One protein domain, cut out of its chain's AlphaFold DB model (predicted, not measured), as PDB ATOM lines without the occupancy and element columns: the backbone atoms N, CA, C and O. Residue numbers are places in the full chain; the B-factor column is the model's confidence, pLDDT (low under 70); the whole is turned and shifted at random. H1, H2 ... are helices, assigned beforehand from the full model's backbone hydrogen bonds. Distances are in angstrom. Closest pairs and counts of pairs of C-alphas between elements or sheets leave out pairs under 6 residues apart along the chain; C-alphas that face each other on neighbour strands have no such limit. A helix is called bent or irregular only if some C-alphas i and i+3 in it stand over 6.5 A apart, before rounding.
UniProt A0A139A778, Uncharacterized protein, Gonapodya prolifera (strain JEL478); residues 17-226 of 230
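AT A GLANCE: This is residues 17 to 226 of the 230 residues of an uncharacterized protein of Gonapodya prolifera (strain JEL478) (UniProt A0A139A778). Nine helices make an up-and-down bundle, each running against the one before it in the chain: H2, H3 and H4 at one end of the long axis, H5, H6, H8 and H11 in the middle, H9 and H10 at the other end. The short helices H1 and H7 lie at the margins. The printed part has 210 residues, with eleven named helices, H1 to H11 in chain order, and no named strand; its class is all helix. It is compact, with a radius of gyration of the C-alphas of 17.7 A and spans of 51 by 39 by 31 A.

IN THESE COORDINATES: Find C-alpha 168 at (226.829, 171.732, 132.200); from there H9, the longest helix, runs 27.0 A to residue 187. It is irregular, C-alphas 182 and 185 being 7.2 A apart. H8 is residues 145 to 162, 25.3 A. H10, residues 189 to 206, is irregular, with C-alphas 193 and 196 8.0 A apart and a kink of 70 degrees near residue 196. H11, residues 212 to 225, is only just irregular, with C-alphas 213 and 216 6.9 A apart; its last residue is Asn 225, with C-alpha 225 at (224.862, 177.304, 165.575). Look back for H5 at 84 to 101, 25.9 A, H4 at 60 to 76, 24.4 A, H6 at 109 to 122, H3 at 43 to 55, H2 at 30 to 39, H7 at 130 to 134, and H1 at 17 to 20.

HOW THE PARTS SIT: H9 and H10 form a hairpin, closest at the C-alphas of Pro 185 and Ser 192, 4.2 A. H8, the hub, touches H5, H6, H9, H10 and H11. Look at Gly 116 and Gly 155, the closest C-alphas of H6 and H8, 3.9 A apart; these helices run opposite ways at a shallow tilt of 20 degrees. H11 touches H5, closest at the C-alphas of Pro 213 and Ser 99, 3.9 A. H3 and H4 are a hairpin, closest at the C-alphas of Ile 54 and Glu 63, 6.1 A; H3 touches H4 with residues 50 to 54 alone. H2 touches H3, closest at the C-alphas of Cys 37 and Leu 46, 6.8 A; H3 does so with residues 43 to 46 alone. H1 is close to H3 but not clearly touching; H7 touches no helix. Every O i to N i+4 pair is within hydrogen-bond range in H2, H3, H4, H5, H7 and H8; H6 has 9 of 10, H9 14 of 16, H10 9 of 14, H11 7 of 10, and H1 is too short for one.

THE WHOLE: The C-alphas farthest apart, those of His 22 and Val 168, are 53.2 A apart. The printed part has no cut, and no link is long. Mean pLDDT of the printed part is 81.6; look for values under 70 at, among others, residues 101 to 110 and 162 to 169.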
ATOM      1  N   ASP A  17     244.636 194.053 171.346       64.06
ATOM      2  CA  ASP A  17     245.680 194.985 171.785       64.06
ATOM      3  C   ASP A  17     246.443 194.428 172.999       64.06
ATOM      4  O   ASP A  17     247.665 194.304 172.948       64.06
ATOM      5  N   SER A  18     245.716 193.927 174.007       65.25
ATOM      6  CA  SER A  18     246.298 193.304 175.210       65.25
ATOM      7  C   SER A  18     247.104 192.031 174.900       65.25
ATOM      8  O   SER A  18     248.085 191.729 175.571       65.25
ATOM      9  N   ILE A  19     246.702 191.253 173.889       66.19
ATOM     10  CA  ILE A  19     247.434 190.048 173.453       66.19
ATOM     11  C   ILE A  19     248.674 190.443 172.651       66.19
ATOM     12  O   ILE A  19     249.734 189.839 172.804       66.19
ATOM     13  N   SER A  20     248.543 191.447 171.788       66.56
ATOM     14  CA  SER A  20     249.568 191.856 170.831       66.56
ATOM     15  C   SER A  20     250.831 192.385 171.513       66.56
ATOM     16  O   SER A  20     251.932 192.127 171.020       66.56
ATOM     17  N   GLU A  21     250.678 193.028 172.675       68.56
ATOM     18  CA  GLU A  21     251.778 193.517 173.518       68.56
ATOM     19  C   GLU A  21     252.655 192.378 174.057       68.56
ATOM     20  O   GLU A  21     253.869 192.534 174.194       68.56
ATOM     21  N   HIS A  22     252.063 191.210 174.308       71.81
ATOM     22  CA  HIS A  22     252.761 190.038 174.844       71.81
ATOM     23  C   HIS A  22     253.064 188.968 173.785       71.81
ATOM     24  O   HIS A  22     253.833 188.038 174.039       71.81
ATOM     25  N   PHE A  23     252.490 189.081 172.585       74.94
ATOM     26  CA  PHE A  23     252.708 188.138 171.495       74.94
ATOM     27  C   PHE A  23     253.997 188.459 170.726       74.94
ATOM     28  O   PHE A  23     254.085 189.429 169.961       74.94
ATOM     29  N   PHE A  24     255.002 187.598 170.886       69.69
ATOM     30  CA  PHE A  24     256.285 187.700 170.197       69.69
ATOM     31  C   PHE A  24     256.437 186.616 169.124       69.69
ATOM     32  O   PHE A  24     256.319 185.424 169.407       69.69
ATOM     33  N   VAL A  25     256.744 187.042 167.897       67.75
ATOM     34  CA  VAL A  25     257.186 186.151 166.819       67.75
ATOM     35  C   VAL A  25     258.717 186.103 166.885       67.75
ATOM     36  O   VAL A  25     259.340 187.158 166.761       67.75
ATOM     37  N   PRO A  26     259.336 184.929 167.110       66.69
ATOM     38  CA  PRO A  26     260.784 184.787 167.192       66.69
ATOM     39  C   PRO A  26     261.501 185.321 165.953       66.69
ATOM     40  O   PRO A  26     261.042 185.120 164.833       66.69
ATOM     41  N   SER A  27     262.680 185.910 166.153       56.66
ATOM     42  CA  SER A  27     263.552 186.472 165.111       56.66
ATOM     43  C   SER A  27     264.281 185.422 164.255       56.66
ATOM     44  O   SER A  27     265.362 185.684 163.730       56.66
ATOM     45  N   ILE A  28     263.719 184.217 164.121       61.78
ATOM     46  CA  ILE A  28     264.100 183.299 163.041       61.78
ATOM     47  C   ILE A  28     263.476 183.810 161.738       61.78
ATOM     48  O   ILE A  28     262.534 184.601 161.782       61.78
ATOM     49  N   SER A  29     263.980 183.389 160.573       67.94
ATOM     50  CA  SER A  29     263.329 183.780 159.317       67.94
ATOM     51  C   SER A  29     261.845 183.406 159.381       67.94
ATOM     52  O   SER A  29     261.507 182.277 159.750       67.94
ATOM     53  N   SER A  30     260.963 184.367 159.086       66.44
ATOM     54  CA  SER A  30     259.515 184.233 159.289       66.44
ATOM     55  C   SER A  30     258.964 182.953 158.657       66.44
ATOM     56  O   SER A  30     258.134 182.272 159.253       66.44
ATOM     57  N   ASP A  31     259.501 182.552 157.505       70.19
ATOM     58  CA  ASP A  31     259.088 181.331 156.812       70.19
ATOM     59  C   ASP A  31     259.484 180.050 157.572       70.19
ATOM     60  O   ASP A  31     258.693 179.110 157.642       70.19
ATOM     61  N   SER A  32     260.647 180.021 158.238       76.06
ATOM     62  CA  SER A  32     261.039 178.894 159.105       76.06
ATOM     63  C   SER A  32     260.140 178.793 160.335       76.06
ATOM     64  O   SER A  32     259.789 177.690 160.758       76.06
ATOM     65  N   TYR A  33     259.738 179.931 160.910       77.19
ATOM     66  CA  TYR A  33     258.806 179.959 162.038       77.19
ATOM     67  C   TYR A  33     257.437 179.409 161.657       77.19
ATOM     68  O   TYR A  33     256.903 178.542 162.354       77.19
ATOM     69  N   PHE A  34     256.890 179.870 160.534       76.06
ATOM     70  CA  PHE A  34     255.582 179.424 160.071       76.06
ATOM     71  C   PHE A  34     255.596 177.957 159.655       76.06
ATOM     72  O   PHE A  34     254.706 177.222 160.072       76.06
ATOM     73  N   ALA A  35     256.645 177.487 158.975       78.00
ATOM     74  CA  ALA A  35     256.805 176.066 158.669       78.00
ATOM     75  C   ALA A  35     256.805 175.197 159.941       78.00
ATOM     76  O   ALA A  35     256.175 174.137 159.980       78.00
ATOM     77  N   VAL A  36     257.461 175.654 161.017       80.69
ATOM     78  CA  VAL A  36     257.427 174.968 162.317       80.69
ATOM     79  C   VAL A  36     256.030 175.015 162.938       80.69
ATOM     80  O   VAL A  36     255.578 173.989 163.444       80.69
ATOM     81  N   CYS A  37     255.335 176.152 162.891       81.19
ATOM     82  CA  CYS A  37     253.985 176.297 163.449       81.19
ATOM     83  C   CYS A  37     252.957 175.416 162.728       81.19
ATOM     84  O   CYS A  37     252.140 174.776 163.390       81.19
ATOM     85  N   THR A  38     253.025 175.329 161.398       77.69
ATOM     86  CA  THR A  38     252.176 174.435 160.599       77.69
ATOM     87  C   THR A  38     252.497 172.973 160.907       77.69
ATOM     88  O   THR A  38     251.591 172.185 161.171       77.69
ATOM     89  N   LYS A  39     253.788 172.614 160.988       79.50
ATOM     90  CA  LYS A  39     254.237 171.250 161.319       79.50
ATOM     91  C   LYS A  39     253.893 170.818 162.750       79.50
ATOM     92  O   LYS A  39     253.713 169.628 162.991       79.50
ATOM     93  N   ARG A  40     253.859 171.757 163.700       77.75
ATOM     94  CA  ARG A  40     253.538 171.520 165.121       77.75
ATOM     95  C   ARG A  40     252.089 171.849 165.489       77.75
ATOM     96  O   ARG A  40     251.766 171.873 166.673       77.75
ATOM     97  N   TYR A  41     251.240 172.116 164.500       72.25
ATOM     98  CA  TYR A  41     249.812 172.375 164.680       72.25
ATOM     99  C   TYR A  41     249.526 173.461 165.713       72.25
ATOM    100  O   TYR A  41     248.824 173.255 166.706       72.25
ATOM    101  N   CYS A  42     250.071 174.651 165.471       79.19
ATOM    102  CA  CYS A  42     249.858 175.824 166.313       79.19
ATOM    103  C   CYS A  42     248.876 176.817 165.650       79.19
ATOM    104  O   CYS A  42     249.287 177.930 165.314       79.19
ATOM    105  N   PRO A  43     247.584 176.470 165.450       72.31
ATOM    106  CA  PRO A  43     246.637 177.318 164.722       72.31
ATOM    107  C   PRO A  43     246.412 178.668 165.409       72.31
ATOM    108  O   PRO A  43     246.297 179.679 164.727       72.31
ATOM    109  N   LEU A  44     246.435 178.714 166.747       73.69
ATOM    110  CA  LEU A  44     246.344 179.968 167.497       73.69
ATOM    111  C   LEU A  44     247.555 180.874 167.236       73.69
ATOM    112  O   LEU A  44     247.402 182.074 167.050       73.69
ATOM    113  N   THR A  45     248.759 180.307 167.170       80.12
ATOM    114  CA  THR A  45     249.984 181.055 166.862       80.12
ATOM    115  C   THR A  45     249.962 181.601 165.441       80.12
ATOM    116  O   THR A  45     250.323 182.758 165.228       80.12
ATOM    117  N   LEU A  46     249.515 180.790 164.479       77.00
ATOM    118  CA  LEU A  46     249.314 181.222 163.097       77.00
ATOM    119  C   LEU A  46     248.293 182.367 163.041       77.00
ATOM    120  O   LEU A  46     248.601 183.427 162.508       77.00
ATOM    121  N   TYR A  47     247.144 182.205 163.699       74.62
ATOM    122  CA  TYR A  47     246.103 183.228 163.799       74.62
ATOM    123  C   TYR A  47     246.612 184.545 164.409       74.62
ATOM    124  O   TYR A  47     246.465 185.606 163.801       74.62
ATOM    125  N   CYS A  48     247.273 184.502 165.568       76.50
ATOM    126  CA  CYS A  48     247.847 185.693 166.199       76.50
ATOM    127  C   CYS A  48     248.929 186.344 165.323       76.50
ATOM    128  O   CYS A  48     249.009 187.570 165.238       76.50
ATOM    129  N   SER A  49     249.735 185.541 164.625       79.44
ATOM    130  CA  SER A  49     250.743 186.059 163.696       79.44
ATOM    131  C   SER A  49     250.115 186.764 162.501       79.44
ATOM    132  O   SER A  49     250.611 187.816 162.109       79.44
ATOM    133  N   THR A  50     249.015 186.234 161.959       74.94
ATOM    134  CA  THR A  50     248.234 186.896 160.909       74.94
ATOM    135  C   THR A  50     247.708 188.242 161.382       74.94
ATOM    136  O   THR A  50     247.924 189.243 160.705       74.94
ATOM    137  N   LEU A  51     247.063 188.291 162.552       74.50
ATOM    138  CA  LEU A  51     246.515 189.541 163.087       74.50
ATOM    139  C   LEU A  51     247.600 190.605 163.271       74.50
ATOM    140  O   LEU A  51     247.410 191.755 162.876       74.50
ATOM    141  N   LYS A  52     248.754 190.215 163.827       77.56
ATOM    142  CA  LYS A  52     249.896 191.118 164.008       77.56
ATOM    143  C   LYS A  52     250.484 191.563 162.671       77.56
ATOM    144  O   LYS A  52     250.797 192.733 162.505       77.56
ATOM    145  N   GLY A  53     250.634 190.631 161.735       77.12
ATOM    146  CA  GLY A  53     251.194 190.881 160.414       77.12
ATOM    147  C   GLY A  53     250.361 191.851 159.587       77.12
ATOM    148  O   GLY A  53     250.909 192.805 159.047       77.12
ATOM    149  N   ILE A  54     249.044 191.644 159.551       75.81
ATOM    150  CA  ILE A  54     248.106 192.505 158.822       75.81
ATOM    151  C   ILE A  54     248.065 193.911 159.427       75.81
ATOM    152  O   ILE A  54     248.058 194.887 158.686       75.81
ATOM    153  N   ALA A  55     248.088 194.037 160.758       78.31
ATOM    154  CA  ALA A  55     248.089 195.342 161.427       78.31
ATOM    155  C   ALA A  55     249.324 196.206 161.098       78.31
ATOM    156  O   ALA A  55     249.296 197.416 161.312       78.31
ATOM    157  N   LEU A  56     250.399 195.589 160.598       80.69
ATOM    158  CA  LEU A  56     251.642 196.253 160.203       80.69
ATOM    159  C   LEU A  56     251.752 196.481 158.689       80.69
ATOM    160  O   LEU A  56     252.741 197.056 158.244       80.69
ATOM    161  N   CYS A  57     250.781 196.028 157.893       81.00
ATOM    162  CA  CYS A  57     250.787 196.275 156.457       81.00
ATOM    163  C   CYS A  57     250.562 197.764 156.166       81.00
ATOM    164  O   CYS A  57     249.700 198.418 156.755       81.00
ATOM    165  N   HIS A  58     251.309 198.284 155.198       82.06
ATOM    166  CA  HIS A  58     251.167 199.641 154.676       82.06
ATOM    167  C   HIS A  58     250.671 199.651 153.224       82.06
ATOM    168  O   HIS A  58     250.466 200.721 152.646       82.06
ATOM    169  N   SER A  59     250.460 198.474 152.625       79.81
ATOM    170  CA  SER A  59     249.946 198.334 151.265       79.81
ATOM    171  C   SER A  59     249.044 197.110 151.077       79.81
ATOM    172  O   SER A  59     249.193 196.081 151.736       79.81
ATOM    173  N   ILE A  60     248.163 197.195 150.075       77.38
ATOM    174  CA  ILE A  60     247.322 196.080 149.606       77.38
ATOM    175  C   ILE A  60     248.178 194.875 149.184       77.38
ATOM    176  O   ILE A  60     247.797 193.731 149.408       77.38
ATOM    177  N   SER A  61     249.339 195.104 148.565       79.19
ATOM    178  CA  SER A  61     250.216 194.013 148.125       79.19
ATOM    179  C   SER A  61     250.758 193.195 149.298       79.19
ATOM    180  O   SER A  61     250.823 191.973 149.202       79.19
ATOM    181  N   GLU A  62     251.104 193.840 150.415       79.19
ATOM    182  CA  GLU A  62     251.537 193.152 151.641       79.19
ATOM    183  C   GLU A  62     250.391 192.370 152.286       79.19
ATOM    184  O   GLU A  62     250.572 191.238 152.735       79.19
ATOM    185  N   GLU A  63     249.190 192.942 152.280       77.69
ATOM    186  CA  GLU A  63     247.973 192.267 152.718       77.69
ATOM    187  C   GLU A  63     247.688 190.986 151.914       77.69
ATOM    188  O   GLU A  63     247.473 189.926 152.503       77.69
ATOM    189  N   LEU A  64     247.803 191.042 150.582       78.19
ATOM    190  CA  LEU A  64     247.605 189.877 149.711       78.19
ATOM    191  C   LEU A  64     248.617 188.747 149.973       78.19
ATOM    192  O   LEU A  64     248.278 187.571 149.798       78.19
ATOM    193  N   ILE A  65     249.838 189.069 150.417       82.44
ATOM    194  CA  ILE A  65     250.834 188.066 150.836       82.44
ATOM    195  C   ILE A  65     250.346 187.320 152.082       82.44
ATOM    196  O   ILE A  65     250.452 186.091 152.147       82.44
ATOM    197  N   TRP A  66     249.784 188.029 153.065       80.69
ATOM    198  CA  TRP A  66     249.191 187.391 154.243       80.69
ATOM    199  C   TRP A  66     247.987 186.532 153.877       80.69
ATOM    200  O   TRP A  66     247.864 185.419 154.386       80.69
ATOM    201  N   ASP A  67     247.156 186.981 152.944       79.44
ATOM    202  CA  ASP A  67     246.013 186.197 152.478       79.44
ATOM    203  C   ASP A  67     246.447 184.900 151.786       79.44
ATOM    204  O   ASP A  67     245.852 183.842 152.015       79.44
ATOM    205  N   ALA A  68     247.507 184.948 150.974       81.81
ATOM    206  CA  ALA A  68     248.109 183.754 150.380       81.81
ATOM    207  C   ALA A  68     248.678 182.803 151.445       81.81
ATOM    208  O   ALA A  68     248.485 181.588 151.356       81.81
ATOM    209  N   ARG A  69     249.312 183.345 152.493       83.88
ATOM    210  CA  ARG A  69     249.822 182.556 153.626       83.88
ATOM    211  C   ARG A  69     248.707 181.857 154.392       83.88
ATOM    212  O   ARG A  69     248.822 180.662 154.630       83.88
ATOM    213  N   ILE A  70     247.614 182.551 154.716       84.19
ATOM    214  CA  ILE A  70     246.464 181.940 155.404       84.19
ATOM    215  C   ILE A  70     245.921 180.761 154.585       84.19
ATOM    216  O   ILE A  70     245.655 179.701 155.151       84.19
ATOM    217  N   ARG A  71     245.804 180.910 153.255       86.62
ATOM    218  CA  ARG A  71     245.379 179.811 152.370       86.62
ATOM    219  C   ARG A  71     246.333 178.621 152.435       86.62
ATOM    220  O   ARG A  71     245.869 177.509 152.673       86.62
ATOM    221  N   SER A  72     247.638 178.848 152.266       86.19
ATOM    222  CA  SER A  72     248.661 177.790 152.372       86.19
ATOM    223  C   SER A  72     248.599 177.095 153.730       86.19
ATOM    224  O   SER A  72     248.571 175.869 153.786       86.19
ATOM    225  N   TRP A  73     248.450 177.846 154.821       86.38
ATOM    226  CA  TRP A  73     248.345 177.262 156.154       86.38
ATOM    227  C   TRP A  73     247.108 176.400 156.318       86.38
ATOM    228  O   TRP A  73     247.231 175.310 156.856       86.38
ATOM    229  N   ILE A  74     245.936 176.834 155.843       88.62
ATOM    230  CA  ILE A  74     244.731 175.996 155.896       88.62
ATOM    231  C   ILE A  74     244.942 174.713 155.083       88.62
ATOM    232  O   ILE A  74     244.568 173.642 155.539       88.62
ATOM    233  N   VAL A  75     245.578 174.784 153.914       89.00
ATOM    234  CA  VAL A  75     245.838 173.593 153.087       89.00
ATOM    235  C   VAL A  75     246.833 172.630 153.751       89.00
ATOM    236  O   VAL A  75     246.667 171.414 153.665       89.00
ATOM    237  N   GLU A  76     247.862 173.156 154.412       87.00
ATOM    238  CA  GLU A  76     248.952 172.366 154.997       87.00
ATOM    239  C   GLU A  76     248.683 171.900 156.434       87.00
ATOM    240  O   GLU A  76     249.338 170.970 156.920       87.00
ATOM    241  N   LEU A  77     247.739 172.535 157.135       85.31
ATOM    242  CA  LEU A  77     247.391 172.175 158.502       85.31
ATOM    243  C   LEU A  77     246.829 170.750 158.541       85.31
ATOM    244  O   LEU A  77     246.011 170.349 157.714       85.31
ATOM    245  N   LYS A  78     247.215 169.983 159.562       82.88
ATOM    246  CA  LYS A  78     246.512 168.749 159.926       82.88
ATOM    247  C   LYS A  78     245.852 168.995 161.278       82.88
ATOM    248  O   LYS A  78     246.557 169.023 162.282       82.88
ATOM    249  N   PRO A  79     244.541 169.280 161.315       83.50
ATOM    250  CA  PRO A  79     243.854 169.529 162.571       83.50
ATOM    251  C   PRO A  79     244.038 168.349 163.531       83.50
ATOM    252  O   PRO A  79     244.008 167.192 163.117       83.50
ATOM    253  N   GLU A  80     244.210 168.653 164.812       84.50
ATOM    254  CA  GLU A  80     244.182 167.666 165.891       84.50
ATOM    255  C   GLU A  80     242.831 167.756 166.607       84.50
ATOM    256  O   GLU A  80     242.262 168.844 166.734       84.50
ATOM    257  N   ALA A  81     242.315 166.618 167.072       84.88
ATOM    258  CA  ALA A  81     241.119 166.598 167.906       84.88
ATOM    259  C   ALA A  81     241.365 167.373 169.215       84.88
ATOM    260  O   ALA A  81     242.451 167.291 169.794       84.88
ATOM    261  N   GLY A  82     240.376 168.141 169.668       84.19
ATOM    262  CA  GLY A  82     240.513 169.095 170.778       84.19
ATOM    263  C   GLY A  82     241.140 170.438 170.375       84.19
ATOM    264  O   GLY A  82     241.573 171.211 171.224       84.19
ATOM    265  N   ARG A  83     241.274 170.729 169.076       83.06
ATOM    266  CA  ARG A  83     241.728 172.042 168.569       83.06
ATOM    267  C   ARG A  83     240.830 172.605 167.473       83.06
ATOM    268  O   ARG A  83     241.184 173.609 166.851       83.06
ATOM    269  N   GLU A  84     239.666 172.001 167.261       87.81
ATOM    270  CA  GLU A  84     238.718 172.314 166.192       87.81
ATOM    271  C   GLU A  84     238.291 173.784 166.201       87.81
ATOM    272  O   GLU A  84     238.268 174.427 165.150       87.81
ATOM    273  N   LEU A  85     238.029 174.350 167.386       85.94
ATOM    274  CA  LEU A  85     237.630 175.754 167.527       85.94
ATOM    275  C   LEU A  85     238.684 176.718 166.959       85.94
ATOM    276  O   LEU A  85     238.342 177.673 166.266       85.94
ATOM    277  N   HIS A  86     239.970 176.460 167.205       82.62
ATOM    278  CA  HIS A  86     241.046 177.320 166.707       82.62
ATOM    279  C   HIS A  86     241.150 177.279 165.180       82.62
ATOM    280  O   HIS A  86     241.457 178.290 164.549       82.62
ATOM    281  N   VAL A  87     240.880 176.118 164.580       86.31
ATOM    282  CA  VAL A  87     240.842 175.970 163.121       86.31
ATOM    283  C   VAL A  87     239.626 176.692 162.542       86.31
ATOM    284  O   VAL A  87     239.761 177.402 161.548       86.31
ATOM    285  N   ALA A  88     238.459 176.586 163.182       88.38
ATOM    286  CA  ALA A  88     237.262 177.310 162.762       88.38
ATOM    287  C   ALA A  88     237.447 178.838 162.826       88.38
ATOM    288  O   ALA A  88     237.049 179.538 161.896       88.38
ATOM    289  N   GLU A  89     238.121 179.362 163.856       83.69
ATOM    290  CA  GLU A  89     238.457 180.792 163.943       83.69
ATOM    291  C   GLU A  89     239.467 181.231 162.869       83.69
ATOM    292  O   GLU A  89     239.325 182.315 162.297       83.69
ATOM    293  N   LEU A  90     240.439 180.381 162.512       85.31
ATOM    294  CA  LEU A  90     241.329 180.645 161.375       85.31
ATOM    295  C   LEU A  90     240.537 180.730 160.054       85.31
ATOM    296  O   LEU A  90     240.737 181.663 159.274       85.31
ATOM    297  N   VAL A  91     239.598 179.806 159.824       89.56
ATOM    298  CA  VAL A  91     238.712 179.806 158.642       89.56
ATOM    299  C   VAL A  91     237.784 181.023 158.633       89.56
ATOM    300  O   VAL A  91     237.545 181.615 157.581       89.56
ATOM    301  N   ARG A  92     237.289 181.448 159.795       88.00
ATOM    302  CA  ARG A  92     236.501 182.677 159.934       88.00
ATOM    303  C   ARG A  92     237.300 183.916 159.571       88.00
ATOM    304  O   ARG A  92     236.786 184.790 158.874       88.00
ATOM    305  N   HIS A  93     238.550 183.986 160.012       83.00
ATOM    306  CA  HIS A  93     239.431 185.083 159.642       83.00
ATOM    307  C   HIS A  93     239.685 185.110 158.136       83.00
ATOM    308  O   HIS A  93     239.551 186.157 157.509       83.00
ATOM    309  N   PHE A  94     239.955 183.945 157.549       86.50
ATOM    310  CA  PHE A  94     240.071 183.785 156.105       86.50
ATOM    311  C   PHE A  94     238.819 184.278 155.359       86.50
ATOM    312  O   PHE A  94     238.935 185.073 154.430       86.50
ATOM    313  N   ALA A  95     237.620 183.887 155.799       87.62
ATOM    314  CA  ALA A  95     236.363 184.327 155.190       87.62
ATOM    315  C   ALA A  95     236.158 185.848 155.278       87.62
ATOM    316  O   ALA A  95     235.734 186.472 154.305       87.62
ATOM    317  N   LYS A  96     236.503 186.459 156.420       84.38
ATOM    318  CA  LYS A  96     236.469 187.920 156.579       84.38
ATOM    319  C   LYS A  96     237.395 188.603 155.570       84.38
ATOM    320  O   LYS A  96     236.966 189.515 154.873       84.38
ATOM    321  N   ARG A  97     238.629 188.113 155.437       79.62
ATOM    322  CA  ARG A  97     239.611 188.654 154.488       79.62
ATOM    323  C   ARG A  97     239.133 188.566 153.042       79.62
ATOM    324  O   ARG A  97     239.238 189.541 152.310       79.62
ATOM    325  N   LEU A  98     238.538 187.444 152.638       80.06
ATOM    326  CA  LEU A  98     237.953 187.314 151.297       80.06
ATOM    327  C   LEU A  98     236.836 188.334 151.025       80.06
ATOM    328  O   LEU A  98     236.699 188.796 149.891       80.06
ATOM    329  N   SER A  99     236.059 188.693 152.049       79.75
ATOM    330  CA  SER A  99     235.051 189.754 151.960       79.75
ATOM    331  C   SER A  99     235.700 191.119 151.707       79.75
ATOM    332  O   SER A  99     235.310 191.825 150.777       79.75
ATOM    333  N   ASP A 100     236.754 191.435 152.466       74.94
ATOM    334  CA  ASP A 100     237.464 192.717 152.406       74.94
ATOM    335  C   ASP A 100     238.220 192.904 151.066       74.94
ATOM    336  O   ASP A 100     238.166 193.973 150.454       74.94
ATOM    337  N   ILE A 101     238.871 191.852 150.545       66.62
ATOM    338  CA  ILE A 101     239.692 191.900 149.313       66.62
ATOM    339  C   ILE A 101     238.848 192.080 148.042       66.62
ATOM    340  O   ILE A 101     239.340 192.636 147.057       66.62
ATOM    341  N   ARG A 102     237.572 191.658 148.032       55.88
ATOM    342  CA  ARG A 102     236.673 191.809 146.863       55.88
ATOM    343  C   ARG A 102     236.444 193.274 146.481       55.88
ATOM    344  O   ARG A 102     236.078 193.554 145.343       55.88
ATOM    345  N   ILE A 103     236.678 194.201 147.409       50.16
ATOM    346  CA  ILE A 103     236.657 195.642 147.131       50.16
ATOM    347  C   ILE A 103     237.794 196.028 146.166       50.16
ATOM    348  O   ILE A 103     237.699 197.037 145.474       50.16
ATOM    349  N   VAL A 104     238.851 195.213 146.084       47.22
ATOM    350  CA  VAL A 104     240.131 195.616 145.511       47.22
ATOM    351  C   VAL A 104     240.434 194.919 144.181       47.22
ATOM    352  O   VAL A 104     240.647 195.640 143.210       47.22
ATOM    353  N   GLN A 105     240.432 193.578 144.067       49.38
ATOM    354  CA  GLN A 105     240.707 192.858 142.799       49.38
ATOM    355  C   GLN A 105     240.088 191.444 142.770       49.38
ATOM    356  O   GLN A 105     240.001 190.776 143.797       49.38
ATOM    357  N   GLY A 106     239.657 190.974 141.591       52.12
ATOM    358  CA  GLY A 106     239.044 189.651 141.409       52.12
ATOM    359  C   GLY A 106     239.948 188.508 141.886       52.12
ATOM    360  O   GLY A 106     241.045 188.316 141.372       52.12
ATOM    361  N   THR A 107     239.491 187.748 142.881       54.56
ATOM    362  CA  THR A 107     240.233 186.630 143.483       54.56
ATOM    363  C   THR A 107     240.414 185.461 142.504       54.56
ATOM    364  O   THR A 107     239.415 185.001 141.944       54.56
ATOM    365  N   PRO A 108     241.637 184.917 142.326       54.09
ATOM    366  CA  PRO A 108     241.858 183.733 141.501       54.09
ATOM    367  C   PRO A 108     241.176 182.503 142.122       54.09
ATOM    368  O   PRO A 108     241.396 182.156 143.283       54.09
ATOM    369  N   SER A 109     240.336 181.837 141.332       60.75
ATOM    370  CA  SER A 109     239.438 180.761 141.769       60.75
ATOM    371  C   SER A 109     240.140 179.448 142.152       60.75
ATOM    372  O   SER A 109     239.601 178.681 142.948       60.75
ATOM    373  N   CYS A 110     241.347 179.194 141.630       57.84
ATOM    374  CA  CYS A 110     242.087 177.939 141.822       57.84
ATOM    375  C   CYS A 110     242.496 177.700 143.290       57.84
ATOM    376  O   CYS A 110     242.280 176.616 143.831       57.84
ATOM    377  N   ASP A 111     242.994 178.732 143.978       73.50
ATOM    378  CA  ASP A 111     243.459 178.608 145.366       73.50
ATOM    379  C   ASP A 111     242.310 178.329 146.350       73.50
ATOM    380  O   ASP A 111     242.496 177.661 147.369       73.50
ATOM    381  N   LEU A 112     241.102 178.818 146.048       82.50
ATOM    382  CA  LEU A 112     239.916 178.591 146.882       82.50
ATOM    383  C   LEU A 112     239.463 177.131 146.836       82.50
ATOM    384  O   LEU A 112     239.007 176.599 147.848       82.50
ATOM    385  N   GLN A 113     239.630 176.465 145.691       84.38
ATOM    386  CA  GLN A 113     239.307 175.046 145.557       84.38
ATOM    387  C   GLN A 113     240.238 174.169 146.400       84.38
ATOM    388  O   GLN A 113     239.773 173.186 146.974       84.38
ATOM    389  N   LEU A 114     241.520 174.533 146.528       88.12
ATOM    390  CA  LEU A 114     242.468 173.815 147.389       88.12
ATOM    391  C   LEU A 114     242.069 173.915 148.863       88.12
ATOM    392  O   LEU A 114     242.035 172.903 149.565       88.12
ATOM    393  N   VAL A 115     241.691 175.114 149.314       90.19
ATOM    394  CA  VAL A 115     241.164 175.317 150.671       90.19
ATOM    395  C   VAL A 115     239.872 174.522 150.871       90.19
ATOM    396  O   VAL A 115     239.720 173.826 151.873       90.19
ATOM    397  N   GLY A 116     238.957 174.566 149.900       91.81
ATOM    398  CA  GLY A 116     237.717 173.797 149.951       91.81
ATOM    399  C   GLY A 116     237.956 172.286 150.032       91.81
ATOM    400  O   GLY A 116     237.308 171.605 150.825       91.81
ATOM    401  N   ALA A 117     238.927 171.765 149.281       91.25
ATOM    402  CA  ALA A 117     239.314 170.358 149.319       91.25
ATOM    403  C   ALA A 117     239.920 169.955 150.674       91.25
ATOM    404  O   ALA A 117     239.561 168.903 151.205       91.25
ATOM    405  N   ALA A 118     240.780 170.798 151.257       92.25
ATOM    406  CA  ALA A 118     241.329 170.574 152.595       92.25
ATOM    407  C   ALA A 118     240.213 170.502 153.652       92.25
ATOM    408  O   ALA A 118     240.156 169.547 154.428       92.25
ATOM    409  N   LEU A 119     239.260 171.439 153.612       94.44
ATOM    410  CA  LEU A 119     238.105 171.434 154.511       94.44
ATOM    411  C   LEU A 119     237.235 170.190 154.315       94.44
ATOM    412  O   LEU A 119     236.905 169.523 155.290       94.44
ATOM    413  N   LEU A 120     236.900 169.810 153.080       93.62
ATOM    414  CA  LEU A 120     236.123 168.589 152.847       93.62
ATOM    415  C   LEU A 120     236.823 167.335 153.372       93.62
ATOM    416  O   LEU A 120     236.145 166.433 153.863       93.62
ATOM    417  N   ASN A 121     238.155 167.281 153.296       91.56
ATOM    418  CA  ASN A 121     238.931 166.183 153.860       91.56
ATOM    419  C   ASN A 121     238.781 166.112 155.389       91.56
ATOM    420  O   ASN A 121     238.524 165.045 155.938       91.56
ATOM    421  N   TRP A 122     238.844 167.252 156.080       92.12
ATOM    422  CA  TRP A 122     238.614 167.309 157.531       92.12
ATOM    423  C   TRP A 122     237.155 167.029 157.918       92.12
ATOM    424  O   TRP A 122     236.873 166.561 159.019       92.12
ATOM    425  N   GLY A 123     236.225 167.274 156.993       92.44
ATOM    426  CA  GLY A 123     234.804 166.983 157.140       92.44
ATOM    427  C   GLY A 123     234.411 165.519 156.931       92.44
ATOM    428  O   GLY A 123     233.222 165.209 156.978       92.44
ATOM    429  N   GLN A 124     235.339 164.599 156.652       90.31
ATOM    430  CA  GLN A 124     234.998 163.190 156.423       90.31
ATOM    431  C   GLN A 124     234.583 162.481 157.719       90.31
ATOM    432  O   GLN A 124     235.209 162.653 158.759       90.31
ATOM    433  N   ASP A 125     233.538 161.649 157.651       86.81
ATOM    434  CA  ASP A 125     233.038 160.870 158.799       86.81
ATOM    435  C   ASP A 125     233.908 159.656 159.130       86.81
ATOM    436  O   ASP A 125     233.941 159.187 160.272       86.81
ATOM    437  N   LYS A 126     234.635 159.168 158.127       83.44
ATOM    438  CA  LYS A 126     235.661 158.148 158.272       83.44
ATOM    439  C   LYS A 126     236.967 158.689 157.725       83.44
ATOM    440  O   LYS A 126     236.982 159.280 156.652       83.44
ATOM    441  N   ASP A 127     238.045 158.463 158.458       72.81
ATOM    442  CA  ASP A 127     239.384 158.689 157.952       72.81
ATOM    443  C   ASP A 127     239.725 157.579 156.954       72.81
ATOM    444  O   ASP A 127     239.889 156.410 157.319       72.81
ATOM    445  N   HIS A 128     239.791 157.957 155.681       68.12
ATOM    446  CA  HIS A 128     240.186 157.079 154.586       68.12
ATOM    447  C   HIS A 128     241.701 157.085 154.330       68.12
ATOM    448  O   HIS A 128     242.148 156.564 153.304       68.12
ATOM    449  N   SER A 129     242.504 157.640 155.239       66.50
ATOM    450  CA  SER A 129     243.957 157.605 155.127       66.50
ATOM    451  C   SER A 129     244.526 156.181 155.269       66.50
ATOM    452  O   SER A 129     243.995 155.309 155.962       66.50
ATOM    453  N   GLY A 130     245.633 155.928 154.563       68.94
ATOM    454  CA  GLY A 130     246.339 154.648 154.588       68.94
ATOM    455  C   GLY A 130     245.664 153.513 153.804       68.94
ATOM    456  O   GLY A 130     244.614 153.663 153.182       68.94
ATOM    457  N   PHE A 131     246.304 152.340 153.826       71.31
ATOM    458  CA  PHE A 131     245.873 151.170 153.054       71.31
ATOM    459  C   PHE A 131     244.455 150.710 153.426       71.31
ATOM    460  O   PHE A 131     243.629 150.482 152.547       71.31
ATOM    461  N   LEU A 132     244.137 150.649 154.724       70.69
ATOM    462  CA  LEU A 132     242.819 150.217 155.204       70.69
ATOM    463  C   LEU A 132     241.708 151.208 154.831       70.69
ATOM    464  O   LEU A 132     240.620 150.799 154.428       70.69
ATOM    465  N   GLY A 133     242.004 152.508 154.880       66.81
ATOM    466  CA  GLY A 133     241.090 153.545 154.420       66.81
ATOM    467  C   GLY A 133     240.782 153.444 152.923       66.81
ATOM    468  O   GLY A 133     239.615 153.569 152.536       66.81
ATOM    469  N   SER A 134     241.793 153.110 152.110       69.81
ATOM    470  CA  SER A 134     241.665 152.955 150.650       69.81
ATOM    471  C   SER A 134     240.795 151.770 150.210       69.81
ATOM    472  O   SER A 134     240.230 151.802 149.120       69.81
ATOM    473  N   ILE A 135     240.623 150.758 151.070       76.62
ATOM    474  CA  ILE A 135     239.755 149.590 150.823       76.62
ATOM    475  C   ILE A 135     238.401 149.684 151.549       76.62
ATOM    476  O   ILE A 135     237.679 148.695 151.656       76.62
ATOM    477  N   GLY A 136     238.040 150.865 152.067       65.94
ATOM    478  CA  GLY A 136     236.735 151.114 152.695       65.94
ATOM    479  C   GLY A 136     236.649 150.780 154.190       65.94
ATOM    480  O   GLY A 136     235.592 150.965 154.795       65.94
ATOM    481  N   MET A 137     237.756 150.367 154.812       72.50
ATOM    482  CA  MET A 137     237.880 150.136 156.258       72.50
ATOM    483  C   MET A 137     238.494 151.352 156.968       72.50
ATOM    484  O   MET A 137     239.390 151.224 157.800       72.50
ATOM    485  N   GLY A 138     238.028 152.550 156.610       73.50
ATOM    486  CA  GLY A 138     238.457 153.787 157.257       73.50
ATOM    487  C   GLY A 138     238.062 153.826 158.733       73.50
ATOM    488  O   GLY A 138     236.982 153.353 159.109       73.50
ATOM    489  N   SER A 139     238.935 154.390 159.568       80.06
ATOM    490  CA  SER A 139     238.654 154.572 160.996       80.06
ATOM    491  C   SER A 139     237.621 155.686 161.201       80.06
ATOM    492  O   SER A 139     237.411 156.509 160.313       80.06
ATOM    493  N   LYS A 140     236.912 155.712 162.336       85.19
ATOM    494  CA  LYS A 140     235.975 156.812 162.619       85.19
ATOM    495  C   LYS A 140     236.763 158.117 162.741       85.19
ATOM    496  O   LYS A 140     237.815 158.133 163.374       85.19
ATOM    497  N   SER A 141     236.240 159.194 162.161       88.12
ATOM    498  CA  SER A 141     236.862 160.511 162.281       88.12
ATOM    499  C   SER A 141     237.032 160.912 163.754       88.12
ATOM    500  O   SER A 141     236.088 160.739 164.534       88.12
ATOM    501  N   PRO A 142     238.207 161.439 164.147       89.19
ATOM    502  CA  PRO A 142     238.474 161.835 165.526       89.19
ATOM    503  C   PRO A 142     237.846 163.189 165.892       89.19
ATOM    504  O   PRO A 142     237.836 163.548 167.065       89.19
ATOM    505  N   PHE A 143     237.336 163.944 164.913       92.12
ATOM    506  CA  PHE A 143     236.803 165.289 165.123       92.12
ATOM    507  C   PHE A 143     235.345 165.299 165.582       92.12
ATOM    508  O   PHE A 143     234.572 164.395 165.252       92.12
ATOM    509  N   GLN A 144     234.943 166.376 166.256       93.06
ATOM    510  CA  GLN A 144     233.545 166.646 166.627       93.06
ATOM    511  C   GLN A 144     232.617 166.691 165.397       93.06
ATOM    512  O   GLN A 144     233.019 167.143 164.324       93.06
ATOM    513  N   VAL A 145     231.366 166.236 165.544       94.31
ATOM    514  CA  VAL A 145     230.370 166.205 164.449       94.31
ATOM    515  C   VAL A 145     230.145 167.611 163.893       94.31
ATOM    516  O   VAL A 145     230.114 167.812 162.681       94.31
ATOM    517  N   GLU A 146     230.072 168.583 164.790       95.44
ATOM    518  CA  GLU A 146     229.918 170.009 164.546       95.44
ATOM    519  C   GLU A 146     231.066 170.553 163.693       95.44
ATOM    520  O   GLU A 146     230.835 171.265 162.717       95.44
ATOM    521  N   PHE A 147     232.307 170.165 163.999       95.06
ATOM    522  CA  PHE A 147     233.468 170.566 163.205       95.06
ATOM    523  C   PHE A 147     233.442 169.934 161.820       95.06
ATOM    524  O   PHE A 147     233.661 170.618 160.818       95.06
ATOM    525  N   ARG A 148     233.118 168.638 161.736       95.50
ATOM    526  CA  ARG A 148     233.007 167.964 160.439       95.50
ATOM    527  C   ARG A 148     231.940 168.621 159.578       95.50
ATOM    528  O   ARG A 148     232.174 168.858 158.396       95.50
ATOM    529  N   LEU A 149     230.801 168.969 160.175       96.81
ATOM    530  CA  LEU A 149     229.724 169.670 159.494       96.81
ATOM    531  C   LEU A 149     230.157 171.064 159.025       96.81
ATOM    532  O   LEU A 149     229.956 171.395 157.856       96.81
ATOM    533  N   PHE A 150     230.799 171.846 159.896       97.00
ATOM    534  CA  PHE A 150     231.380 173.147 159.556       97.00
ATOM    535  C   PHE A 150     232.285 173.039 158.320       97.00
ATOM    536  O   PHE A 150     232.099 173.747 157.327       97.00
ATOM    537  N   CYS A 151     233.213 172.085 158.340       96.50
ATOM    538  CA  CYS A 151     234.141 171.814 157.252       96.50
ATOM    539  C   CYS A 151     233.446 171.356 155.958       96.50
ATOM    540  O   CYS A 151     233.785 171.854 154.883       96.50
ATOM    541  N   LYS A 152     232.445 170.465 156.038       96.38
ATOM    542  CA  LYS A 152     231.642 170.041 154.874       96.38
ATOM    543  C   LYS A 152     230.927 171.228 154.228       96.38
ATOM    544  O   LYS A 152     230.961 171.362 153.005       96.38
ATOM    545  N   ILE A 153     230.297 172.084 155.033       97.06
ATOM    546  CA  ILE A 153     229.527 173.235 154.552       97.06
ATOM    547  C   ILE A 153     230.455 174.242 153.870       97.06
ATOM    548  O   ILE A 153     230.257 174.570 152.699       97.06
ATOM    549  N   ILE A 154     231.506 174.687 154.560       95.81
ATOM    550  CA  ILE A 154     232.421 175.695 154.014       95.81
ATOM    551  C   ILE A 154     233.226 175.144 152.830       95.81
ATOM    552  O   ILE A 154     233.400 175.836 151.827       95.81
ATOM    553  N   GLY A 155     233.667 173.886 152.897       94.00
ATOM    554  CA  GLY A 155     234.367 173.235 151.790       94.00
ATOM    555  C   GLY A 155     233.496 173.099 150.540       94.00
ATOM    556  O   GLY A 155     233.949 173.411 149.437       94.00
ATOM    557  N   THR A 156     232.225 172.717 150.709       94.19
ATOM    558  CA  THR A 156     231.252 172.656 149.606       94.19
ATOM    559  C   THR A 156     231.034 174.036 149.000       94.19
ATOM    560  O   THR A 156     231.107 174.182 147.780       94.19
ATOM    561  N   PHE A 157     230.845 175.063 149.827       92.25
ATOM    562  CA  PHE A 157     230.684 176.436 149.355       92.25
ATOM    563  C   PHE A 157     231.883 176.909 148.513       92.25
ATOM    564  O   PHE A 157     231.704 177.397 147.396       92.25
ATOM    565  N   LEU A 158     233.112 176.715 149.004       89.38
ATOM    566  CA  LEU A 158     234.329 177.136 148.300       89.38
ATOM    567  C   LEU A 158     234.533 176.399 146.974       89.38
ATOM    568  O   LEU A 158     234.903 177.023 145.981       89.38
ATOM    569  N   ILE A 159     234.269 175.092 146.929       88.00
ATOM    570  CA  ILE A 159     234.397 174.318 145.687       88.00
ATOM    571  C   ILE A 159     233.337 174.745 144.675       88.00
ATOM    572  O   ILE A 159     233.670 174.980 143.518       88.00
ATOM    573  N   THR A 160     232.083 174.884 145.100       85.62
ATOM    574  CA  THR A 160     230.968 175.210 144.195       85.62
ATOM    575  C   THR A 160     231.019 176.642 143.676       85.62
ATOM    576  O   THR A 160     230.610 176.893 142.544       85.62
ATOM    577  N   THR A 161     231.577 177.564 144.463       78.62
ATOM    578  CA  THR A 161     231.770 178.962 144.057       78.62
ATOM    579  C   THR A 161     233.087 179.158 143.290       78.62
ATOM    580  O   THR A 161     233.198 180.068 142.473       78.62
ATOM    581  N   GLY A 162     234.092 178.305 143.530       63.41
ATOM    582  CA  GLY A 162     235.396 178.330 142.862       63.41
ATOM    583  C   GLY A 162     235.445 177.580 141.528       63.41
ATOM    584  O   GLY A 162     236.349 177.813 140.728       63.41
ATOM    585  N   THR A 163     234.517 176.667 141.244       58.78
ATOM    586  CA  THR A 163     234.356 176.133 139.886       58.78
ATOM    587  C   THR A 163     233.752 177.227 139.019       58.78
ATOM    588  O   THR A 163     232.604 177.591 139.253       58.78
ATOM    589  N   SER A 164     234.487 177.751 138.028       51.59
ATOM    590  CA  SER A 164     233.871 178.552 136.963       51.59
ATOM    591  C   SER A 164     232.686 177.757 136.429       51.59
ATOM    592  O   SER A 164     232.860 176.691 135.843       51.59
ATOM    593  N   VAL A 165     231.472 178.240 136.686       52.16
ATOM    594  CA  VAL A 165     230.198 177.578 136.360       52.16
ATOM    595  C   VAL A 165     229.921 177.646 134.843       52.16
ATOM    596  O   VAL A 165     228.786 177.622 134.382       52.16
ATOM    597  N   GLU A 166     230.970 177.730 134.029       48.66
ATOM    598  CA  GLU A 166     230.914 177.832 132.575       48.66
ATOM    599  C   GLU A 166     230.889 176.420 131.973       48.66
ATOM    600  O   GLU A 166     231.805 175.981 131.286       48.66
ATOM    601  N   GLY A 167     229.848 175.649 132.300       58.78
ATOM    602  CA  GLY A 167     229.643 174.317 131.730       58.78
ATOM    603  C   GLY A 167     228.585 173.486 132.453       58.78
ATOM    604  O   GLY A 167     228.439 173.557 133.676       58.78
ATOM    605  N   VAL A 168     227.869 172.652 131.692       61.81
ATOM    606  CA  VAL A 168     226.829 171.732 132.200       61.81
ATOM    607  C   VAL A 168     227.391 170.791 133.279       61.81
ATOM    608  O   VAL A 168     226.728 170.533 134.285       61.81
ATOM    609  N   ASP A 169     228.643 170.355 133.128       69.12
ATOM    610  CA  ASP A 169     229.315 169.456 134.073       69.12
ATOM    611  C   ASP A 169     229.646 170.127 135.413       69.12
ATOM    612  O   ASP A 169     229.499 169.510 136.472       69.12
ATOM    613  N   GLY A 170     230.042 171.406 135.384       70.06
ATOM    614  CA  GLY A 170     230.314 172.198 136.585       70.06
ATOM    615  C   GLY A 170     229.045 172.431 137.403       70.06
ATOM    616  O   GLY A 170     229.023 172.154 138.602       70.06
ATOM    617  N   VAL A 171     227.956 172.831 136.733       72.19
ATOM    618  CA  VAL A 171     226.632 172.987 137.360       72.19
ATOM    619  C   VAL A 171     226.172 171.668 137.980       72.19
ATOM    620  O   VAL A 171     225.783 171.637 139.144       72.19
ATOM    621  N   MET A 172     226.261 170.561 137.237       76.44
ATOM    622  CA  MET A 172     225.829 169.254 137.730       76.44
ATOM    623  C   MET A 172     226.642 168.796 138.949       76.44
ATOM    624  O   MET A 172     226.070 168.233 139.886       76.44
ATOM    625  N   LYS A 173     227.960 169.032 138.965       81.12
ATOM    626  CA  LYS A 173     228.813 168.714 140.118       81.12
ATOM    627  C   LYS A 173     228.423 169.547 141.341       81.12
ATOM    628  O   LYS A 173     228.265 168.974 142.419       81.12
ATOM    629  N   SER A 174     228.198 170.848 141.168       82.88
ATOM    630  CA  SER A 174     227.787 171.734 142.261       82.88
ATOM    631  C   SER A 174     226.424 171.354 142.834       82.88
ATOM    632  O   SER A 174     226.305 171.176 144.046       82.88
ATOM    633  N   THR A 175     225.425 171.102 141.982       86.81
ATOM    634  CA  THR A 175     224.099 170.636 142.415       86.81
ATOM    635  C   THR A 175     224.183 169.316 143.179       86.81
ATOM    636  O   THR A 175     223.523 169.153 144.202       86.81
ATOM    637  N   LYS A 176     225.024 168.372 142.733       89.62
ATOM    638  CA  LYS A 176     225.226 167.097 143.442       89.62
ATOM    639  C   LYS A 176     225.841 167.294 144.826       89.62
ATOM    640  O   LYS A 176     225.392 166.652 145.769       89.62
ATOM    641  N   MET A 177     226.844 168.163 144.962       91.50
ATOM    642  CA  MET A 177     227.488 168.419 146.256       91.50
ATOM    643  C   MET A 177     226.538 169.115 147.238       91.50
ATOM    644  O   MET A 177     226.427 168.683 148.385       91.50
ATOM    645  N   ILE A 178     225.803 170.133 146.779       93.00
ATOM    646  CA  ILE A 178     224.802 170.838 147.594       93.00
ATOM    647  C   ILE A 178     223.655 169.887 147.978       93.00
ATOM    648  O   ILE A 178     223.259 169.829 149.141       93.00
ATOM    649  N   GLY A 179     223.174 169.070 147.037       93.38
ATOM    650  CA  GLY A 179     222.143 168.065 147.302       93.38
ATOM    651  C   GLY A 179     222.586 166.995 148.305       93.38
ATOM    652  O   GLY A 179     221.815 166.624 149.189       93.38
ATOM    653  N   ALA A 180     223.838 166.534 148.224       93.38
ATOM    654  CA  ALA A 180     224.403 165.596 149.195       93.38
ATOM    655  C   ALA A 180     224.470 166.205 150.604       93.38
ATOM    656  O   ALA A 180     224.145 165.526 151.578       93.38
ATOM    657  N   LEU A 181     224.825 167.490 150.715       94.88
ATOM    658  CA  LEU A 181     224.804 168.220 151.982       94.88
ATOM    659  C   LEU A 181     223.381 168.283 152.563       94.88
ATOM    660  O   LEU A 181     223.187 167.958 153.733       94.88
ATOM    661  N   GLY A 182     222.382 168.619 151.740       94.69
ATOM    662  CA  GLY A 182     220.972 168.656 152.149       94.69
ATOM    663  C   GLY A 182     220.401 167.297 152.569       94.69
ATOM    664  O   GLY A 182     219.479 167.239 153.383       94.69
ATOM    665  N   ALA A 183     220.967 166.196 152.071       94.69
ATOM    666  CA  ALA A 183     220.553 164.841 152.423       94.69
ATOM    667  C   ALA A 183     221.161 164.320 153.742       94.69
ATOM    668  O   ALA A 183     220.642 163.344 154.295       94.69
ATOM    669  N   LEU A 184     222.212 164.960 154.278       93.44
ATOM    670  CA  LEU A 184     222.910 164.501 155.491       93.44
ATOM    671  C   LEU A 184     221.988 164.216 156.689       93.44
ATOM    672  O   LEU A 184     222.139 163.140 157.269       93.44
ATOM    673  N   PRO A 185     221.015 165.082 157.055       93.12
ATOM    674  CA  PRO A 185     220.160 164.844 158.222       93.12
ATOM    675  C   PRO A 185     219.313 163.572 158.108       93.12
ATOM    676  O   PRO A 185     218.870 163.031 159.118       93.12
ATOM    677  N   HIS A 186     219.060 163.113 156.878       91.12
ATOM    678  CA  HIS A 186     218.252 161.932 156.583       91.12
ATOM    679  C   HIS A 186     219.095 160.662 156.432       91.12
ATOM    680  O   HIS A 186     218.605 159.569 156.697       91.12
ATOM    681  N   GLN A 187     220.350 160.798 155.996       89.69
ATOM    682  CA  GLN A 187     221.249 159.672 155.720       89.69
ATOM    683  C   GLN A 187     222.126 159.292 156.917       89.69
ATOM    684  O   GLN A 187     222.598 158.160 157.006       89.69
ATOM    685  N   HIS A 188     222.348 160.225 157.840       89.50
ATOM    686  CA  HIS A 188     223.298 160.075 158.931       89.50
ATOM    687  C   HIS A 188     222.700 160.616 160.233       89.50
ATOM    688  O   HIS A 188     222.465 161.816 160.372       89.50
ATOM    689  N   ALA A 189     222.495 159.723 161.207       89.81
ATOM    690  CA  ALA A 189     221.878 160.060 162.493       89.81
ATOM    691  C   ALA A 189     222.614 161.193 163.230       89.81
ATOM    692  O   ALA A 189     221.961 162.071 163.792       89.81
ATOM    693  N   ASP A 190     223.950 161.223 163.144       89.75
ATOM    694  CA  ASP A 190     224.812 162.239 163.761       89.75
ATOM    695  C   ASP A 190     224.442 163.678 163.340       89.75
ATOM    696  O   ASP A 190     224.589 164.604 164.130       89.75
ATOM    697  N   TYR A 191     223.919 163.884 162.123       94.06
ATOM    698  CA  TYR A 191     223.585 165.218 161.600       94.06
ATOM    699  C   TYR A 191     222.107 165.598 161.755       94.06
ATOM    700  O   TYR A 191     221.720 166.716 161.408       94.06
ATOM    701  N   SER A 192     221.270 164.699 162.280       92.31
ATOM    702  CA  SER A 192     219.823 164.925 162.406       92.31
ATOM    703  C   SER A 192     219.482 166.147 163.272       92.31
ATOM    704  O   SER A 192     218.586 166.919 162.928       92.31
ATOM    705  N   HIS A 193     220.254 166.381 164.337       93.19
ATOM    706  CA  HIS A 193     220.099 167.526 165.239       93.19
ATOM    707  C   HIS A 193     220.517 168.869 164.621       93.19
ATOM    708  O   HIS A 193     220.141 169.918 165.135       93.19
ATOM    709  N   HIS A 194     221.246 168.852 163.502       95.44
ATOM    710  CA  HIS A 194     221.715 170.053 162.802       95.44
ATOM    711  C   HIS A 194     220.940 170.325 161.507       95.44
ATOM    712  O   HIS A 194     221.412 171.068 160.643       95.44
ATOM    713  N   LYS A 195     219.750 169.727 161.352       95.50
ATOM    714  CA  LYS A 195     218.918 169.853 160.147       95.50
ATOM    715  C   LYS A 195     218.697 171.308 159.735       95.50
ATOM    716  O   LYS A 195     218.903 171.636 158.570       95.50
ATOM    717  N   ASP A 196     218.321 172.175 160.669       96.38
ATOM    718  CA  ASP A 196     218.015 173.576 160.359       96.38
ATOM    719  C   ASP A 196     219.263 174.336 159.892       96.38
ATOM    720  O   ASP A 196     219.215 175.060 158.897       96.38
ATOM    721  N   THR A 197     220.409 174.095 160.536       96.62
ATOM    722  CA  THR A 197     221.710 174.652 160.132       96.62
ATOM    723  C   THR A 197     222.113 174.196 158.731       96.62
ATOM    724  O   THR A 197     222.595 174.997 157.925       96.62
ATOM    725  N   ILE A 198     221.888 172.918 158.415       97.25
ATOM    726  CA  ILE A 198     222.172 172.339 157.098       97.25
ATOM    727  C   ILE A 198     221.279 172.966 156.029       97.25
ATOM    728  O   ILE A 198     221.790 173.433 155.013       97.25
ATOM    729  N   LEU A 199     219.966 173.027 156.262       96.38
ATOM    730  CA  LEU A 199     219.016 173.596 155.305       96.38
ATOM    731  C   LEU A 199     219.262 175.090 155.075       96.38
ATOM    732  O   LEU A 199     219.223 175.538 153.931       96.38
ATOM    733  N   HIS A 200     219.585 175.845 156.128       96.88
ATOM    734  CA  HIS A 200     219.983 177.246 155.996       96.88
ATOM    735  C   HIS A 200     221.226 177.395 155.111       96.88
ATOM    736  O   HIS A 200     221.267 178.240 154.221       96.88
ATOM    737  N   SER A 201     222.229 176.540 155.320       96.69
ATOM    738  CA  SER A 201     223.476 176.570 154.551       96.69
ATOM    739  C   SER A 201     223.271 176.174 153.087       96.69
ATOM    740  O   SER A 201     223.872 176.778 152.204       96.69
ATOM    741  N   VAL A 202     222.399 175.201 152.812       96.31
ATOM    742  CA  VAL A 202     222.001 174.829 151.445       96.31
ATOM    743  C   VAL A 202     221.296 175.998 150.757       96.31
ATOM    744  O   VAL A 202     221.719 176.403 149.678       96.31
ATOM    745  N   ALA A 203     220.303 176.608 151.411       95.31
ATOM    746  CA  ALA A 203     219.596 177.768 150.868       95.31
ATOM    747  C   ALA A 203     220.543 178.954 150.605       95.31
ATOM    748  O   ALA A 203     220.391 179.673 149.616       95.31
ATOM    749  N   PHE A 204     221.552 179.139 151.463       94.50
ATOM    750  CA  PHE A 204     222.606 180.127 151.253       94.50
ATOM    751  C   PHE A 204     223.408 179.848 149.970       94.50
ATOM    752  O   PHE A 204     223.634 180.770 149.191       94.50
ATOM    753  N   MET A 205     223.810 178.593 149.727       92.25
ATOM    754  CA  MET A 205     224.576 178.191 148.532       92.25
ATOM    755  C   MET A 205     223.754 178.243 147.237       92.25
ATOM    756  O   MET A 205     224.304 178.494 146.168       92.25
ATOM    757  N   GLU A 206     222.446 177.999 147.313       90.50
ATOM    758  CA  GLU A 206     221.541 178.065 146.158       90.50
ATOM    759  C   GLU A 206     221.197 179.507 145.756       90.50
ATOM    760  O   GLU A 206     220.797 179.769 144.614       90.50
ATOM    761  N   ASN A 207     221.374 180.465 146.670       88.19
ATOM    762  CA  ASN A 207     221.159 181.872 146.380       88.19
ATOM    763  C   ASN A 207     222.262 182.412 145.458       88.19
ATOM    764  O   ASN A 207     223.355 182.749 145.896       88.19
ATOM    765  N   ARG A 208     221.930 182.604 144.177       79.38
ATOM    766  CA  ARG A 208     222.855 183.117 143.147       79.38
ATOM    767  C   ARG A 208     223.404 184.523 143.404       79.38
ATOM    768  O   ARG A 208     224.323 184.940 142.707       79.38
ATOM    769  N   GLN A 209     222.832 185.272 144.345       82.62
ATOM    770  CA  GLN A 209     223.368 186.573 144.752       82.62
ATOM    771  C   GLN A 209     224.501 186.442 145.772       82.62
ATOM    772  O   GLN A 209     225.281 187.380 145.927       82.62
ATOM    773  N   LYS A 210     224.590 185.300 146.459       82.94
ATOM    774  CA  LYS A 210     225.632 185.006 147.435       82.94
ATOM    775  C   LYS A 210     226.850 184.427 146.725       82.94
ATOM    776  O   LYS A 210     226.741 183.528 145.896       82.94
ATOM    777  N   GLY A 211     228.020 184.967 147.040       83.06
ATOM    778  CA  GLY A 211     229.299 184.493 146.514       83.06
ATOM    779  C   GLY A 211     230.375 184.505 147.587       83.06
ATOM    780  O   GLY A 211     230.098 184.789 148.748       83.06
ATOM    781  N   VAL A 212     231.623 184.221 147.201       83.69
ATOM    782  CA  VAL A 212     232.790 184.178 148.111       83.69
ATOM    783  C   VAL A 212     232.822 185.311 149.160       83.69
ATOM    784  O   VAL A 212     233.126 185.033 150.316       83.69
ATOM    785  N   PRO A 213     232.470 186.564 148.836       83.44
ATOM    786  CA  PRO A 213     232.520 187.676 149.792       83.44
ATOM    787  C   PRO A 213     231.466 187.595 150.899       83.44
ATOM    788  O   PRO A 213     231.669 188.142 151.980       83.44
ATOM    789  N   ASP A 214     230.366 186.888 150.653       88.31
ATOM    790  CA  ASP A 214     229.327 186.612 151.641       88.31
ATOM    791  C   ASP A 214     229.686 185.421 152.546       88.31
ATOM    792  O   ASP A 214     228.980 185.143 153.513       88.31
ATOM    793  N   MET A 215     230.786 184.706 152.276       90.31
ATOM    794  CA  MET A 215     231.225 183.552 153.073       90.31
ATOM    795  C   MET A 215     231.340 183.878 154.562       90.31
ATOM    796  O   MET A 215     231.094 183.015 155.400       90.31
ATOM    797  N   VAL A 216     231.706 185.117 154.903       90.75
ATOM    798  CA  VAL A 216     231.801 185.568 156.295       90.75
ATOM    799  C   VAL A 216     230.460 185.461 157.028       90.75
ATOM    800  O   VAL A 216     230.449 185.068 158.196       90.75
ATOM    801  N   ASP A 217     229.336 185.718 156.352       91.75
ATOM    802  CA  ASP A 217     227.991 185.572 156.918       91.75
ATOM    803  C   ASP A 217     227.709 184.103 157.234       91.75
ATOM    804  O   ASP A 217     227.290 183.769 158.343       91.75
ATOM    805  N   LEU A 218     228.013 183.219 156.277       94.19
ATOM    806  CA  LEU A 218     227.848 181.779 156.438       94.19
ATOM    807  C   LEU A 218     228.719 181.255 157.585       94.19
ATOM    808  O   LEU A 218     228.222 180.550 158.457       94.19
ATOM    809  N   VAL A 219     229.998 181.632 157.643       92.94
ATOM    810  CA  VAL A 219     230.893 181.195 158.724       92.94
ATOM    811  C   VAL A 219     230.415 181.702 160.085       92.94
ATOM    812  O   VAL A 219     230.382 180.925 161.037       92.94
ATOM    813  N   ASN A 220     230.011 182.972 160.193       90.94
ATOM    814  CA  ASN A 220     229.477 183.516 161.444       90.94
ATOM    815  C   ASN A 220     228.210 182.768 161.884       90.94
ATOM    816  O   ASN A 220     228.089 182.422 163.058       90.94
ATOM    817  N   TYR A 221     227.301 182.476 160.950       93.50
ATOM    818  CA  TYR A 221     226.114 181.672 161.225       93.50
ATOM    819  C   TYR A 221     226.490 180.283 161.761       93.50
ATOM    820  O   TYR A 221     225.957 179.856 162.784       93.50
ATOM    821  N   LEU A 222     227.445 179.594 161.131       93.81
ATOM    822  CA  LEU A 222     227.864 178.262 161.568       93.81
ATOM    823  C   LEU A 222     228.524 178.278 162.946       93.81
ATOM    824  O   LEU A 222     228.170 177.454 163.779       93.81
ATOM    825  N   VAL A 223     229.429 179.219 163.219       88.00
ATOM    826  CA  VAL A 223     230.092 179.327 164.534       88.00
ATOM    827  C   VAL A 223     229.076 179.562 165.660       88.00
ATOM    828  O   VAL A 223     229.275 179.092 166.776       88.00
ATOM    829  N   LEU A 224     227.968 180.254 165.378       87.62
ATOM    830  CA  LEU A 224     226.899 180.481 166.355       87.62
ATOM    831  C   LEU A 224     226.000 179.256 166.575       87.62
ATOM    832  O   LEU A 224     225.462 179.095 167.668       87.62
ATOM    833  N   ASN A 225     225.822 178.415 165.555       91.44
ATOM    834  CA  ASN A 225     224.862 177.304 165.575       91.44
ATOM    835  C   ASN A 225     225.516 175.919 165.728       91.44
ATOM    836  O   ASN A 225     224.815 174.935 165.958       91.44
ATOM    837  N   LEU A 226     226.842 175.828 165.621       91.06
ATOM    838  CA  LEU A 226     227.631 174.610 165.793       91.06
ATOM    839  C   LEU A 226     228.557 174.786 167.006       91.06
ATOM    840  O   LEU A 226     229.614 175.409 166.877       91.06
TER     841      LEU A 226